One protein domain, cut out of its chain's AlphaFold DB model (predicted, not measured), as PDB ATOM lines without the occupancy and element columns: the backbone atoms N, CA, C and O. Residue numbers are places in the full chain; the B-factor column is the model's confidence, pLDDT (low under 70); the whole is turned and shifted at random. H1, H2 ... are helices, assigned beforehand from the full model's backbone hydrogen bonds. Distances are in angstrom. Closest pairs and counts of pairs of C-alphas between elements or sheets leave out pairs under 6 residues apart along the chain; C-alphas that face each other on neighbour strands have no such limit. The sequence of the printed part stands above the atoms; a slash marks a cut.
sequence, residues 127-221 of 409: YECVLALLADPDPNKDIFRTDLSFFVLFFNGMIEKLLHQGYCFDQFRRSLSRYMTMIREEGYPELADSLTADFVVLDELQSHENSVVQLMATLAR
ATOM      1  N   TYR A 127       6.532  14.151  -3.093       83.69
ATOM      2  CA  TYR A 127       7.385  14.571  -1.983       83.69
ATOM      3  C   TYR A 127       7.130  13.807  -0.676       83.69
ATOM      4  O   TYR A 127       8.060  13.301  -0.054       83.69
ATOM      5  N   GLU A 128       5.870  13.721  -0.251       86.94
ATOM      6  CA  GLU A 128       5.478  13.017   0.973       86.94
ATOM      7  C   GLU A 128       5.760  11.516   0.852       86.94
ATOM      8  O   GLU A 128       6.225  10.905   1.813       86.94
ATOM      9  N   CYS A 129       5.570  10.944  -0.342       87.75
ATOM     10  CA  CYS A 129       5.954   9.569  -0.652       87.75
ATOM     11  C   CYS A 129       7.468   9.358  -0.524       87.75
ATOM     12  O   CYS A 129       7.888   8.418   0.143       87.75
ATOM     13  N   VAL A 130       8.299  10.236  -1.099       90.19
ATOM     14  CA  VAL A 130       9.767  10.140  -0.973       90.19
ATOM     15  C   VAL A 130      10.206  10.252   0.488       90.19
ATOM     16  O   VAL A 130      11.034   9.460   0.932       90.19
ATOM     17  N   LEU A 131       9.632  11.175   1.265       89.81
ATOM     18  CA  LEU A 131       9.949  11.301   2.692       89.81
ATOM     19  C   LEU A 131       9.545  10.065   3.502       89.81
ATOM     20  O   LEU A 131      10.311   9.625   4.358       89.81
ATOM     21  N   ALA A 132       8.368   9.497   3.233       90.31
ATOM     22  CA  ALA A 132       7.908   8.283   3.899       90.31
ATOM     23  C   ALA A 132       8.821   7.088   3.587       90.31
ATOM     24  O   ALA A 132       9.164   6.334   4.494       90.31
ATOM     25  N   LEU A 133       9.275   6.958   2.335       90.44
ATOM     26  CA  LEU A 133      10.220   5.917   1.916       90.44
ATOM     27  C   LEU A 133      11.605   6.086   2.550       90.44
ATOM     28  O   LEU A 133      12.249   5.103   2.904       90.44
ATOM     29  N   LEU A 134      12.054   7.327   2.740       90.69
ATOM     30  CA  LEU A 134      13.301   7.616   3.447       90.69
ATOM     31  C   LEU A 134      13.215   7.355   4.959       90.69
ATOM     32  O   LEU A 134      14.247   7.176   5.598       90.69
ATOM     33  N   ALA A 135      12.010   7.327   5.529       91.56
ATOM     34  CA  ALA A 135      11.771   7.047   6.944       91.56
ATOM     35  C   ALA A 135      11.395   5.576   7.230       91.56
ATOM     36  O   ALA A 135      11.173   5.234   8.392       91.56
ATOM     37  N   ASP A 136      11.313   4.717   6.204       88.56
ATOM     38  CA  ASP A 136      10.933   3.306   6.339       88.56
ATOM     39  C   ASP A 136      12.011   2.518   7.125       88.56
ATOM     40  O   ASP A 136      13.175   2.481   6.696       88.56
ATOM     41  N   PRO A 137      11.663   1.906   8.279       85.50
ATOM     42  CA  PRO A 137      12.600   1.144   9.100       85.50
ATOM     43  C   PRO A 137      12.856  -0.287   8.592       85.50
ATOM     44  O   PRO A 137      13.585  -1.020   9.261       85.50
ATOM     45  N   ASP A 138      12.258  -0.718   7.472       89.75
ATOM     46  CA  ASP A 138      12.482  -2.054   6.903       89.75
ATOM     47  C   ASP A 138      13.953  -2.251   6.473       89.75
ATOM     48  O   ASP A 138      14.402  -1.615   5.512       89.75
ATOM     49  N   PRO A 139      14.710  -3.161   7.121       84.62
ATOM     50  CA  PRO A 139      16.119  -3.387   6.799       84.62
ATOM     51  C   PRO A 139      16.326  -3.966   5.392       84.62
ATOM     52  O   PRO A 139      17.406  -3.823   4.820       84.62
ATOM     53  N   ASN A 140      15.309  -4.599   4.793       88.75
ATOM     54  CA  ASN A 140      15.419  -5.129   3.428       88.75
ATOM     55  C   ASN A 140      15.469  -4.019   2.371       88.75
ATOM     56  O   ASN A 140      15.914  -4.264   1.251       88.75
ATOM     57  N   LYS A 141      15.053  -2.800   2.731       88.06
ATOM     58  CA  LYS A 141      15.031  -1.632   1.845       88.06
ATOM     59  C   LYS A 141      16.202  -0.684   2.075       88.06
ATOM     60  O   LYS A 141      16.232   0.391   1.482       88.06
ATOM     61  N   ASP A 142      17.179  -1.056   2.903       89.62
ATOM     62  CA  ASP A 142      18.318  -0.195   3.239       89.62
ATOM     63  C   ASP A 142      19.084   0.275   1.992       89.62
ATOM     64  O   ASP A 142      19.395   1.460   1.870       89.62
ATOM     65  N   ILE A 143      19.323  -0.632   1.037       89.88
ATOM     66  CA  ILE A 143      20.009  -0.325  -0.229       89.88
ATOM     67  C   ILE A 143      19.190   0.678  -1.053       89.88
ATOM     68  O   ILE A 143      19.712   1.716  -1.457       89.88
ATOM     69  N   PHE A 144      17.892   0.415  -1.235       92.31
ATOM     70  CA  PHE A 144      16.992   1.316  -1.952       92.31
ATOM     71  C   PHE A 144      16.897   2.690  -1.277       92.31
ATOM     72  O   PHE A 144      16.938   3.715  -1.954       92.31
ATOM     73  N   ARG A 145      16.829   2.745   0.059       92.44
ATOM     74  CA  ARG A 145      16.789   3.996   0.831       92.44
ATOM     75  C   ARG A 145      18.061   4.821   0.636       92.44
ATOM     76  O   ARG A 145      17.989   6.046   0.510       92.44
ATOM     77  N   THR A 146      19.221   4.170   0.585       92.94
ATOM     78  CA  THR A 146      20.492   4.824   0.259       92.94
ATOM     79  C   THR A 146      20.484   5.376  -1.168       92.94
ATOM     80  O   THR A 146      20.787   6.556  -1.358       92.94
ATOM     81  N   ASP A 147      20.068   4.590  -2.159       92.25
ATOM     82  CA  ASP A 147      19.994   5.048  -3.553       92.25
ATOM     83  C   ASP A 147      18.958   6.168  -3.756       92.25
ATOM     84  O   ASP A 147      19.203   7.129  -4.492       92.25
ATOM     85  N   LEU A 148      17.834   6.112  -3.036       93.50
ATOM     86  CA  LEU A 148      16.821   7.164  -2.998       93.50
ATOM     87  C   LEU A 148      17.356   8.445  -2.334       93.50
ATOM     88  O   LEU A 148      17.046   9.551  -2.780       93.50
ATOM     89  N   SER A 149      18.213   8.320  -1.318       92.62
ATOM     90  CA  SER A 149      18.901   9.468  -0.705       92.62
ATOM     91  C   SER A 149      19.853  10.137  -1.702       92.62
ATOM     92  O   SER A 149      19.874  11.365  -1.820       92.62
ATOM     93  N   PHE A 150      20.593   9.342  -2.484       93.75
ATOM     94  CA  PHE A 150      21.424   9.860  -3.574       93.75
ATOM     95  C   PHE A 150      20.592  10.522  -4.675       93.75
ATOM     96  O   PHE A 150      20.991  11.575  -5.173       93.75
ATOM     97  N   PHE A 151      19.432   9.959  -5.024       93.88
ATOM     98  CA  PHE A 151      18.493  10.586  -5.956       93.88
ATOM     99  C   PHE A 151      18.056  11.971  -5.474       93.88
ATOM    100  O   PHE A 151      18.084  12.915  -6.259       93.88
ATOM    101  N   VAL A 152      17.702  12.123  -4.196       92.06
ATOM    102  CA  VAL A 152      17.297  13.420  -3.629       92.06
ATOM    103  C   VAL A 152      18.419  14.453  -3.734       92.06
ATOM    104  O   VAL A 152      18.183  15.579  -4.180       92.06
ATOM    105  N   LEU A 153      19.650  14.076  -3.378       92.50
ATOM    106  CA  LEU A 153      20.815  14.955  -3.518       92.50
ATOM    107  C   LEU A 153      21.057  15.344  -4.982       92.50
ATOM    108  O   LEU A 153      21.266  16.520  -5.289       92.50
ATOM    109  N   PHE A 154      20.978  14.369  -5.889       93.50
ATOM    110  CA  PHE A 154      21.083  14.587  -7.327       93.50
ATOM    111  C   PHE A 154      19.993  15.538  -7.843       93.50
ATOM    112  O   PHE A 154      20.303  16.471  -8.579       93.50
ATOM    113  N   PHE A 155      18.739  15.331  -7.444       89.88
ATOM    114  CA  PHE A 155      17.585  16.111  -7.884       89.88
ATOM    115  C   PHE A 155      17.674  17.569  -7.425       89.88
ATOM    116  O   PHE A 155      17.500  18.471  -8.242       89.88
ATOM    117  N   ASN A 156      18.037  17.819  -6.165       90.00
ATOM    118  CA  ASN A 156      18.250  19.184  -5.673       90.00
ATOM    119  C   ASN A 156      19.389  19.885  -6.429       90.00
ATOM    120  O   ASN A 156      19.232  21.020  -6.876       90.00
ATOM    121  N   GLY A 157      20.517  19.192  -6.627       91.12
ATOM    122  CA  GLY A 157      21.644  19.738  -7.387       91.12
ATOM    123  C   GLY A 157      21.311  19.963  -8.865       91.12
ATOM    124  O   GLY A 157      21.837  20.883  -9.491       91.12
ATOM    125  N   MET A 158      20.422  19.150  -9.435       90.31
ATOM    126  CA  MET A 158      19.897  19.348 -10.779       90.31
ATOM    127  C   MET A 158      19.022  20.602 -10.845       90.31
ATOM    128  O   MET A 158      19.265  21.438 -11.708       90.31
ATOM    129  N   ILE A 159      18.052  20.766  -9.939       86.75
ATOM    130  CA  ILE A 159      17.191  21.960  -9.889       86.75
ATOM    131  C   ILE A 159      18.039  23.229  -9.806       86.75
ATOM    132  O   ILE A 159      17.825  24.158 -10.583       86.75
ATOM    133  N   GLU A 160      19.035  23.258  -8.921       88.69
ATOM    134  CA  GLU A 160      19.936  24.404  -8.780       88.69
ATOM    135  C   GLU A 160      20.659  24.724 -10.099       88.69
ATOM    136  O   GLU A 160      20.715  25.875 -10.536       88.69
ATOM    137  N   LYS A 161      21.175  23.697 -10.780       90.06
ATOM    138  CA  LYS A 161      21.880  23.861 -12.057       90.06
ATOM    139  C   LYS A 161      20.970  24.330 -13.188       90.06
ATOM    140  O   LYS A 161      21.392  25.161 -13.993       90.06
ATOM    141  N   LEU A 162      19.744  23.813 -13.249       85.31
ATOM    142  CA  LEU A 162      18.758  24.186 -14.262       85.31
ATOM    143  C   LEU A 162      18.278  25.627 -14.064       85.31
ATOM    144  O   LEU A 162      18.288  26.402 -15.015       85.31
ATOM    145  N   LEU A 163      17.917  25.997 -12.832       80.75
ATOM    146  CA  LEU A 163      17.286  27.289 -12.540       80.75
ATOM    147  C   LEU A 163      18.279  28.436 -12.343       80.75
ATOM    148  O   LEU A 163      17.919  29.595 -12.543       80.75
ATOM    149  N   HIS A 164      19.510  28.153 -11.914       81.38
ATOM    150  CA  HIS A 164      20.457  29.211 -11.535       81.38
ATOM    151  C   HIS A 164      21.737  29.224 -12.360       81.38
ATOM    152  O   HIS A 164      22.378  30.268 -12.460       81.38
ATOM    153  N   GLN A 165      22.119  28.096 -12.957       82.62
ATOM    154  CA  GLN A 165      23.395  27.974 -13.666       82.62
ATOM    155  C   GLN A 165      23.226  27.758 -15.179       82.62
ATOM    156  O   GLN A 165      24.222  27.625 -15.885       82.62
ATOM    157  N   GLY A 166      21.985  27.736 -15.685       81.19
ATOM    158  CA  GLY A 166      21.684  27.657 -17.118       81.19
ATOM    159  C   GLY A 166      21.999  26.305 -17.768       81.19
ATOM    160  O   GLY A 166      22.174  26.237 -18.984       81.19
ATOM    161  N   TYR A 167      22.101  25.227 -16.985       86.81
ATOM    162  CA  TYR A 167      22.297  23.879 -17.530       86.81
ATOM    163  C   TYR A 167      21.050  23.422 -18.283       86.81
ATOM    164  O   TYR A 167      19.947  23.766 -17.888       86.81
ATOM    165  N   CYS A 168      21.198  22.601 -19.323       84.44
ATOM    166  CA  CYS A 168      20.052  22.072 -20.070       84.44
ATOM    167  C   CYS A 168      19.513  20.784 -19.435       84.44
ATOM    168  O   CYS A 168      20.302  19.906 -19.066       84.44
ATOM    169  N   PHE A 169      18.186  20.630 -19.391       86.25
ATOM    170  CA  PHE A 169      17.512  19.435 -18.869       86.25
ATOM    171  C   PHE A 169      18.000  18.117 -19.504       86.25
ATOM    172  O   PHE A 169      18.190  17.113 -18.808       86.25
ATOM    173  N   ASP A 170      18.330  18.130 -20.799       86.62
ATOM    174  CA  ASP A 170      18.853  16.967 -21.533       86.62
ATOM    175  C   ASP A 170      20.111  16.341 -20.914       86.62
ATOM    176  O   ASP A 170      20.325  15.130 -21.029       86.62
ATOM    177  N   GLN A 171      20.919  17.127 -20.200       89.44
ATOM    178  CA  GLN A 171      22.129  16.634 -19.535       89.44
ATOM    179  C   GLN A 171      21.805  15.672 -18.380       89.44
ATOM    180  O   GLN A 171      22.626  14.826 -18.020       89.44
ATOM    181  N   PHE A 172      20.596  15.764 -17.823       90.94
ATOM    182  CA  PHE A 172      20.148  14.977 -16.677       90.94
ATOM    183  C   PHE A 172      19.172  13.858 -17.054       90.94
ATOM    184  O   PHE A 172      19.016  12.910 -16.278       90.94
ATOM    185  N   ARG A 173      18.575  13.901 -18.257       89.56
ATOM    186  CA  ARG A 173      17.579  12.921 -18.736       89.56
ATOM    187  C   ARG A 173      17.996  11.468 -18.537       89.56
ATOM    188  O   ARG A 173      17.177  10.646 -18.128       89.56
ATOM    189  N   ARG A 174      19.257  11.131 -18.829       92.19
ATOM    190  CA  ARG A 174      19.765   9.753 -18.708       92.19
ATOM    191  C   ARG A 174      19.796   9.285 -17.251       92.19
ATOM    192  O   ARG A 174      19.364   8.172 -16.965       92.19
ATOM    193  N   SER A 175      20.280  10.132 -16.344       91.75
ATOM    194  CA  SER A 175      20.335   9.837 -14.908       91.75
ATOM    195  C   SER A 175      18.935   9.768 -14.305       91.75
ATOM    196  O   SER A 175      18.630   8.815 -13.596       91.75
ATOM    197  N   LEU A 176      18.054  10.705 -14.664       91.31
ATOM    198  CA  LEU A 176      16.647  10.681 -14.264       91.31
ATOM    199  C   LEU A 176      15.944   9.402 -14.713       91.31
ATOM    200  O   LEU A 176      15.288   8.758 -13.903       91.31
ATOM    201  N   SER A 177      16.142   8.986 -15.966       92.88
ATOM    202  CA  SER A 177      15.561   7.741 -16.486       92.88
ATOM    203  C   SER A 177      16.007   6.531 -15.662       92.88
ATOM    204  O   SER A 177      15.182   5.692 -15.314       92.88
ATOM    205  N   ARG A 178      17.292   6.474 -15.282       94.38
ATOM    206  CA  ARG A 178      17.832   5.407 -14.428       94.38
ATOM    207  C   ARG A 178      17.165   5.383 -13.047       94.38
ATOM    208  O   ARG A 178      16.826   4.305 -12.570       94.38
ATOM    209  N   TYR A 179      16.943   6.545 -12.431       93.50
ATOM    210  CA  TYR A 179      16.253   6.634 -11.140       93.50
ATOM    211  C   TYR A 179      14.761   6.301 -11.236       93.50
ATOM    212  O   TYR A 179      14.239   5.621 -10.358       93.50
ATOM    213  N   MET A 180      14.076   6.703 -12.311       94.19
ATOM    214  CA  MET A 180      12.681   6.305 -12.529       94.19
ATOM    215  C   MET A 180      12.552   4.786 -12.696       94.19
ATOM    216  O   MET A 180      11.622   4.198 -12.150       94.19
ATOM    217  N   THR A 181      13.483   4.138 -13.404       95.81
ATOM    218  CA  THR A 181      13.526   2.671 -13.515       95.81
ATOM    219  C   THR A 181      13.735   2.014 -12.152       95.81
ATOM    220  O   THR A 181      12.961   1.137 -11.795       95.81
ATOM    221  N   MET A 182      14.695   2.495 -11.358       95.00
ATOM    222  CA  MET A 182      14.951   1.991 -10.002       95.00
ATOM    223  C   MET A 182      13.706   2.081  -9.099       95.00
ATOM    224  O   MET A 182      13.347   1.109  -8.443       95.00
ATOM    225  N   ILE A 183      13.008   3.223  -9.091       93.00
ATOM    226  CA  ILE A 183      11.787   3.425  -8.286       93.00
ATOM    227  C   ILE A 183      10.658   2.477  -8.734       93.00
ATOM    228  O   ILE A 183       9.902   1.974  -7.903       93.00
ATOM    229  N   ARG A 184      10.550   2.200 -10.041       95.00
ATOM    230  CA  ARG A 184       9.577   1.235 -10.583       95.00
ATOM    231  C   ARG A 184       9.920  -0.204 -10.217       95.00
ATOM    232  O   ARG A 184       9.013  -0.947  -9.858       95.00
ATOM    233  N   GLU A 185      11.191  -0.586 -10.321       94.12
ATOM    234  CA  GLU A 185      11.673  -1.940 -10.017       94.12
ATOM    235  C   GLU A 185      11.491  -2.297  -8.535       94.12
ATOM    236  O   GLU A 185      11.157  -3.438  -8.231       94.12
ATOM    237  N   GLU A 186      11.594  -1.314  -7.635       93.38
ATOM    238  CA  GLU A 186      11.301  -1.483  -6.203       93.38
ATOM    239  C   GLU A 186       9.789  -1.594  -5.895       93.38
ATOM    240  O   GLU A 186       9.388  -1.961  -4.792       93.38
ATOM    241  N   GLY A 187       8.920  -1.305  -6.870       93.69
ATOM    242  CA  GLY A 187       7.467  -1.444  -6.731       93.69
ATOM    243  C   GLY A 187       6.705  -0.143  -6.466       93.69
ATOM    244  O   GLY A 187       5.577  -0.209  -5.982       93.69
ATOM    245  N   TYR A 188       7.265   1.024  -6.817       93.12
ATOM    246  CA  TYR A 188       6.589   2.331  -6.697       93.12
ATOM    247  C   TYR A 188       6.333   3.015  -8.060       93.12
ATOM    248  O   TYR A 188       6.816   4.129  -8.305       93.12
ATOM    249  N   PRO A 189       5.589   2.391  -8.993       93.56
ATOM    250  CA  PRO A 189       5.393   2.942 -10.330       93.56
ATOM    251  C   PRO A 189       4.607   4.257 -10.337       93.56
ATOM    252  O   PRO A 189       4.954   5.146 -11.113       93.56
ATOM    253  N   GLU A 190       3.634   4.439  -9.443       92.44
ATOM    254  CA  GLU A 190       2.839   5.670  -9.359       92.44
ATOM    255  C   GLU A 190       3.690   6.872  -8.922       92.44
ATOM    256  O   GLU A 190       3.506   7.986  -9.415       92.44
ATOM    257  N   LEU A 191       4.672   6.648  -8.038       91.25
ATOM    258  CA  LEU A 191       5.641   7.673  -7.647       91.25
ATOM    259  C   LEU A 191       6.538   8.053  -8.828       91.25
ATOM    260  O   LEU A 191       6.758   9.237  -9.082       91.25
ATOM    261  N   ALA A 192       7.030   7.059  -9.571       92.81
ATOM    262  CA  ALA A 192       7.847   7.297 -10.757       92.81
ATOM    263  C   ALA A 192       7.069   8.040 -11.859       92.81
ATOM    264  O   ALA A 192       7.625   8.929 -12.504       92.81
ATOM    265  N   ASP A 193       5.788   7.722 -12.064       92.62
ATOM    266  CA  ASP A 193       4.913   8.441 -12.999       92.62
ATOM    267  C   ASP A 193       4.691   9.892 -12.561       92.62
ATOM    268  O   ASP A 193       4.826  10.807 -13.377       92.62
ATOM    269  N   SER A 194       4.421  10.118 -11.272       90.69
ATOM    270  CA  SER A 194       4.235  11.467 -10.732       90.69
ATOM    271  C   SER A 194       5.497  12.320 -10.869       90.69
ATOM    272  O   SER A 194       5.411  13.457 -11.324       90.69
ATOM    273  N   LEU A 195       6.674  11.777 -10.536       90.06
ATOM    274  CA  LEU A 195       7.949  12.479 -10.708       90.06
ATOM    275  C   LEU A 195       8.238  12.753 -12.191       90.06
ATOM    276  O   LEU A 195       8.682  13.843 -12.543       90.06
ATOM    277  N   THR A 196       7.934  11.798 -13.075       91.12
ATOM    278  CA  THR A 196       8.066  11.976 -14.531       91.12
ATOM    279  C   THR A 196       7.214  13.136 -15.039       91.12
ATOM    280  O   THR A 196       7.698  13.937 -15.838       91.12
ATOM    281  N   ALA A 197       5.976  13.261 -14.563       90.06
ATOM    282  CA  ALA A 197       5.106  14.376 -14.923       90.06
ATOM    283  C   ALA A 197       5.676  15.729 -14.457       90.06
ATOM    284  O   ALA A 197       5.696  16.678 -15.240       90.06
ATOM    285  N   ASP A 198       6.200  15.805 -13.229       86.94
ATOM    286  CA  ASP A 198       6.813  17.030 -12.700       86.94
ATOM    287  C   ASP A 198       8.059  17.446 -13.509       86.94
ATOM    288  O   ASP A 198       8.285  18.636 -13.748       86.94
ATOM    289  N   PHE A 199       8.842  16.483 -14.008       86.38
ATOM    290  CA  PHE A 199       9.992  16.769 -14.871       86.38
ATOM    291  C   PHE A 199       9.613  17.354 -16.229       86.38
ATOM    292  O   PHE A 199      10.311  18.242 -16.713       86.38
ATOM    293  N   VAL A 200       8.527  16.876 -16.842       88.56
ATOM    294  CA  VAL A 200       8.043  17.430 -18.117       88.56
ATOM    295  C   VAL A 200       7.672  18.901 -17.944       88.56
ATOM    296  O   VAL A 200       8.057  19.732 -18.761       88.56
ATOM    297  N   VAL A 201       7.005  19.245 -16.838       88.06
ATOM    298  CA  VAL A 201       6.662  20.639 -16.518       88.06
ATOM    299  C   VAL A 201       7.918  21.499 -16.327       88.06
ATOM    300  O   VAL A 201       7.943  22.650 -16.761       88.06
ATOM    301  N   LEU A 202       8.967  20.960 -15.700       85.25
ATOM    302  CA  LEU A 202      10.231  21.679 -15.511       85.25
ATOM    303  C   LEU A 202      10.966  21.938 -16.839       85.25
ATOM    304  O   LEU A 202      11.491  23.033 -17.038       85.25
ATOM    305  N   ASP A 203      10.978  20.960 -17.746       85.25
ATOM    306  CA  ASP A 203      11.557  21.093 -19.091       85.25
ATOM    307  C   ASP A 203      10.796  22.136 -19.933       85.25
ATOM    308  O   ASP A 203      11.391  23.031 -20.539       85.25
ATOM    309  N   GLU A 204       9.459  22.103 -19.889       89.00
ATOM    310  CA  GLU A 204       8.607  23.105 -20.540       89.00
ATOM    311  C   GLU A 204       8.846  24.519 -19.994       89.00
ATOM    312  O   GLU A 204       8.946  25.472 -20.776       89.00
ATOM    313  N   LEU A 205       8.979  24.668 -18.671       86.44
ATOM    314  CA  LEU A 205       9.278  25.953 -18.036       86.44
ATOM    315  C   LEU A 205      10.619  26.508 -18.527       86.44
ATOM    316  O   LEU A 205      10.682  27.661 -18.955       86.44
ATOM    317  N   GLN A 206      11.663  25.678 -18.534       84.06
ATOM    318  CA  GLN A 206      12.987  26.075 -19.009       84.06
ATOM    319  C   GLN A 206      12.967  26.477 -20.494       84.06
ATOM    320  O   GLN A 206      13.574  27.475 -20.895       84.06
ATOM    321  N   SER A 207      12.256  25.715 -21.326       86.88
ATOM    322  CA  SER A 207      12.068  26.037 -22.742       86.88
ATOM    323  C   SER A 207      11.376  27.393 -22.924       86.88
ATOM    324  O   SER A 207      11.809  28.224 -23.732       86.88
ATOM    325  N   HIS A 208      10.343  27.664 -22.122       90.25
ATOM    326  CA  HIS A 208       9.630  28.934 -22.164       90.25
ATOM    327  C   HIS A 208      10.500  30.112 -21.707       90.25
ATOM    328  O   HIS A 208      10.512  31.146 -22.375       90.25
ATOM    329  N   GLU A 209      11.279  29.960 -20.634       88.69
ATOM    330  CA  GLU A 209      12.229  30.983 -20.175       88.69
ATOM    331  C   GLU A 209      13.251  31.336 -21.263       88.69
ATOM    332  O   GLU A 209      13.450  32.513 -21.578       88.69
ATOM    333  N   ASN A 210      13.827  30.328 -21.923       87.06
ATOM    334  CA  ASN A 210      14.743  30.540 -23.044       87.06
ATOM    335  C   ASN A 210      14.064  31.268 -24.215       87.06
ATOM    336  O   ASN A 210      14.653  32.174 -24.814       87.06
ATOM    337  N   SER A 211      12.815  30.912 -24.527       94.38
ATOM    338  CA  SER A 211      12.022  31.598 -25.551       94.38
ATOM    339  C   SER A 211      11.791  33.072 -25.200       94.38
ATOM    340  O   SER A 211      11.983  33.945 -26.050       94.38
ATOM    341  N   VAL A 212      11.465  33.377 -23.939       96.12
ATOM    342  CA  VAL A 212      11.301  34.755 -23.452       96.12
ATOM    343  C   VAL A 212      12.602  35.542 -23.596       96.12
ATOM    344  O   VAL A 212      12.574  36.653 -24.126       96.12
ATOM    345  N   VAL A 213      13.748  34.971 -23.219       94.56
ATOM    346  CA  VAL A 213      15.060  35.623 -23.387       94.56
ATOM    347  C   VAL A 213      15.342  35.934 -24.862       94.56
ATOM    348  O   VAL A 213      15.755  37.049 -25.197       94.56
ATOM    349  N   GLN A 214      15.065  34.997 -25.773       96.56
ATOM    350  CA  GLN A 214      15.228  35.219 -27.215       96.56
ATOM    351  C   GLN A 214      14.281  36.298 -27.760       96.56
ATOM    352  O   GLN A 214      14.687  37.124 -28.592       96.56
ATOM    353  N   LEU A 215      13.030  36.320 -27.294       98.31
ATOM    354  CA  LEU A 215      12.054  37.346 -27.654       98.31
ATOM    355  C   LEU A 215      12.480  38.721 -27.141       98.31
ATOM    356  O   LEU A 215      12.444  39.678 -27.914       98.31
ATOM    357  N   MET A 216      12.961  38.821 -25.901       98.06
ATOM    358  CA  MET A 216      13.501  40.062 -25.335       98.06
ATOM    359  C   MET A 216      14.705  40.569 -26.132       98.06
ATOM    360  O   MET A 216      14.753  41.745 -26.486       98.06
ATOM    361  N   ALA A 217      15.643  39.688 -26.493       98.25
ATOM    362  CA  ALA A 217      16.784  40.059 -27.327       98.25
ATOM    363  C   ALA A 217      16.346  40.548 -28.720       98.25
ATOM    364  O   ALA A 217      16.917  41.485 -29.274       98.25
ATOM    365  N   THR A 218      15.319  39.921 -29.296       98.19
ATOM    366  CA  THR A 218      14.759  40.324 -30.594       98.19
ATOM    367  C   THR A 218      14.019  41.655 -30.516       98.19
ATOM    368  O   THR A 218      14.124  42.462 -31.439       98.19
ATOM    369  N   LEU A 219      13.299  41.899 -29.423       98.56
ATOM    370  CA  LEU A 219      12.634  43.169 -29.161       98.56
ATOM    371  C   LEU A 219      13.654  44.303 -29.007       98.56
ATOM    372  O   LEU A 219      13.519  45.316 -29.681       98.56
ATOM    373  N   ALA A 220      14.727  44.089 -28.242       98.56
ATOM    374  CA  ALA A 220      15.791  45.081 -28.062       98.56
ATOM    375  C   ALA A 220      16.465  45.486 -29.389       98.56
ATOM    376  O   ALA A 220      16.747  46.665 -29.610       98.56
ATOM    377  N   ARG A 221      16.676  44.529 -30.310       98.25
ATOM    378  CA  ARG A 221      17.167  44.840 -31.666       98.25
ATOM    379  C   ARG A 221      16.175  45.712 -32.435       98.25
ATOM    380  O   ARG A 221      16.563  46.749 -32.950       98.25
TER     381      ARG A 221
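Overview. This is residues 127 to 221 of the 409 residues of an uncharacterized protein of Asparagus officinalis (UniProt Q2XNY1). Three helices, H2, H3 and H4, lie lengthwise as a loose bundle; short H1 folds back on H2, and residues 211 to 221 of H4 stick out at one end. The printed part has 95 residues with four named helices, H1 to H4 in order; it is all helix. It is loose, radius of gyration of the C-alphas 16.5 A, spanning 62 by 22 by 21 A.

Arrangement. Start at H1, residues 127 to 134: it touches H2, residues 139 to 164, as a hairpin, closest C-alphas Leu 134 and Arg 145, 5.7 A, with residues 145 to 149 of H2 alone. H3, residues 170 to 185, touches H4, residues 189 to 221, as a hairpin at 13 degrees, a shallow tilt, closest C-alphas Met 180 and Ala 192, 5.2 A, through residues 180 to 184 and 189 to 196 alone. Every O i to N i+4 pair is within hydrogen-bond range in H1 and H4, 20 of 22 in H2, 10 of 12 in H3.

Along the chain. Find C-alpha 127 at (7.385, 14.571, -1.983). H2 runs 37.7 A, H4 48.5 A to C-alpha 221 at (17.167, 44.840, -31.666).

Size, cuts and confidence. The printed part has no cut; the three links are tight; no printed residue is under 70 in pLDDT.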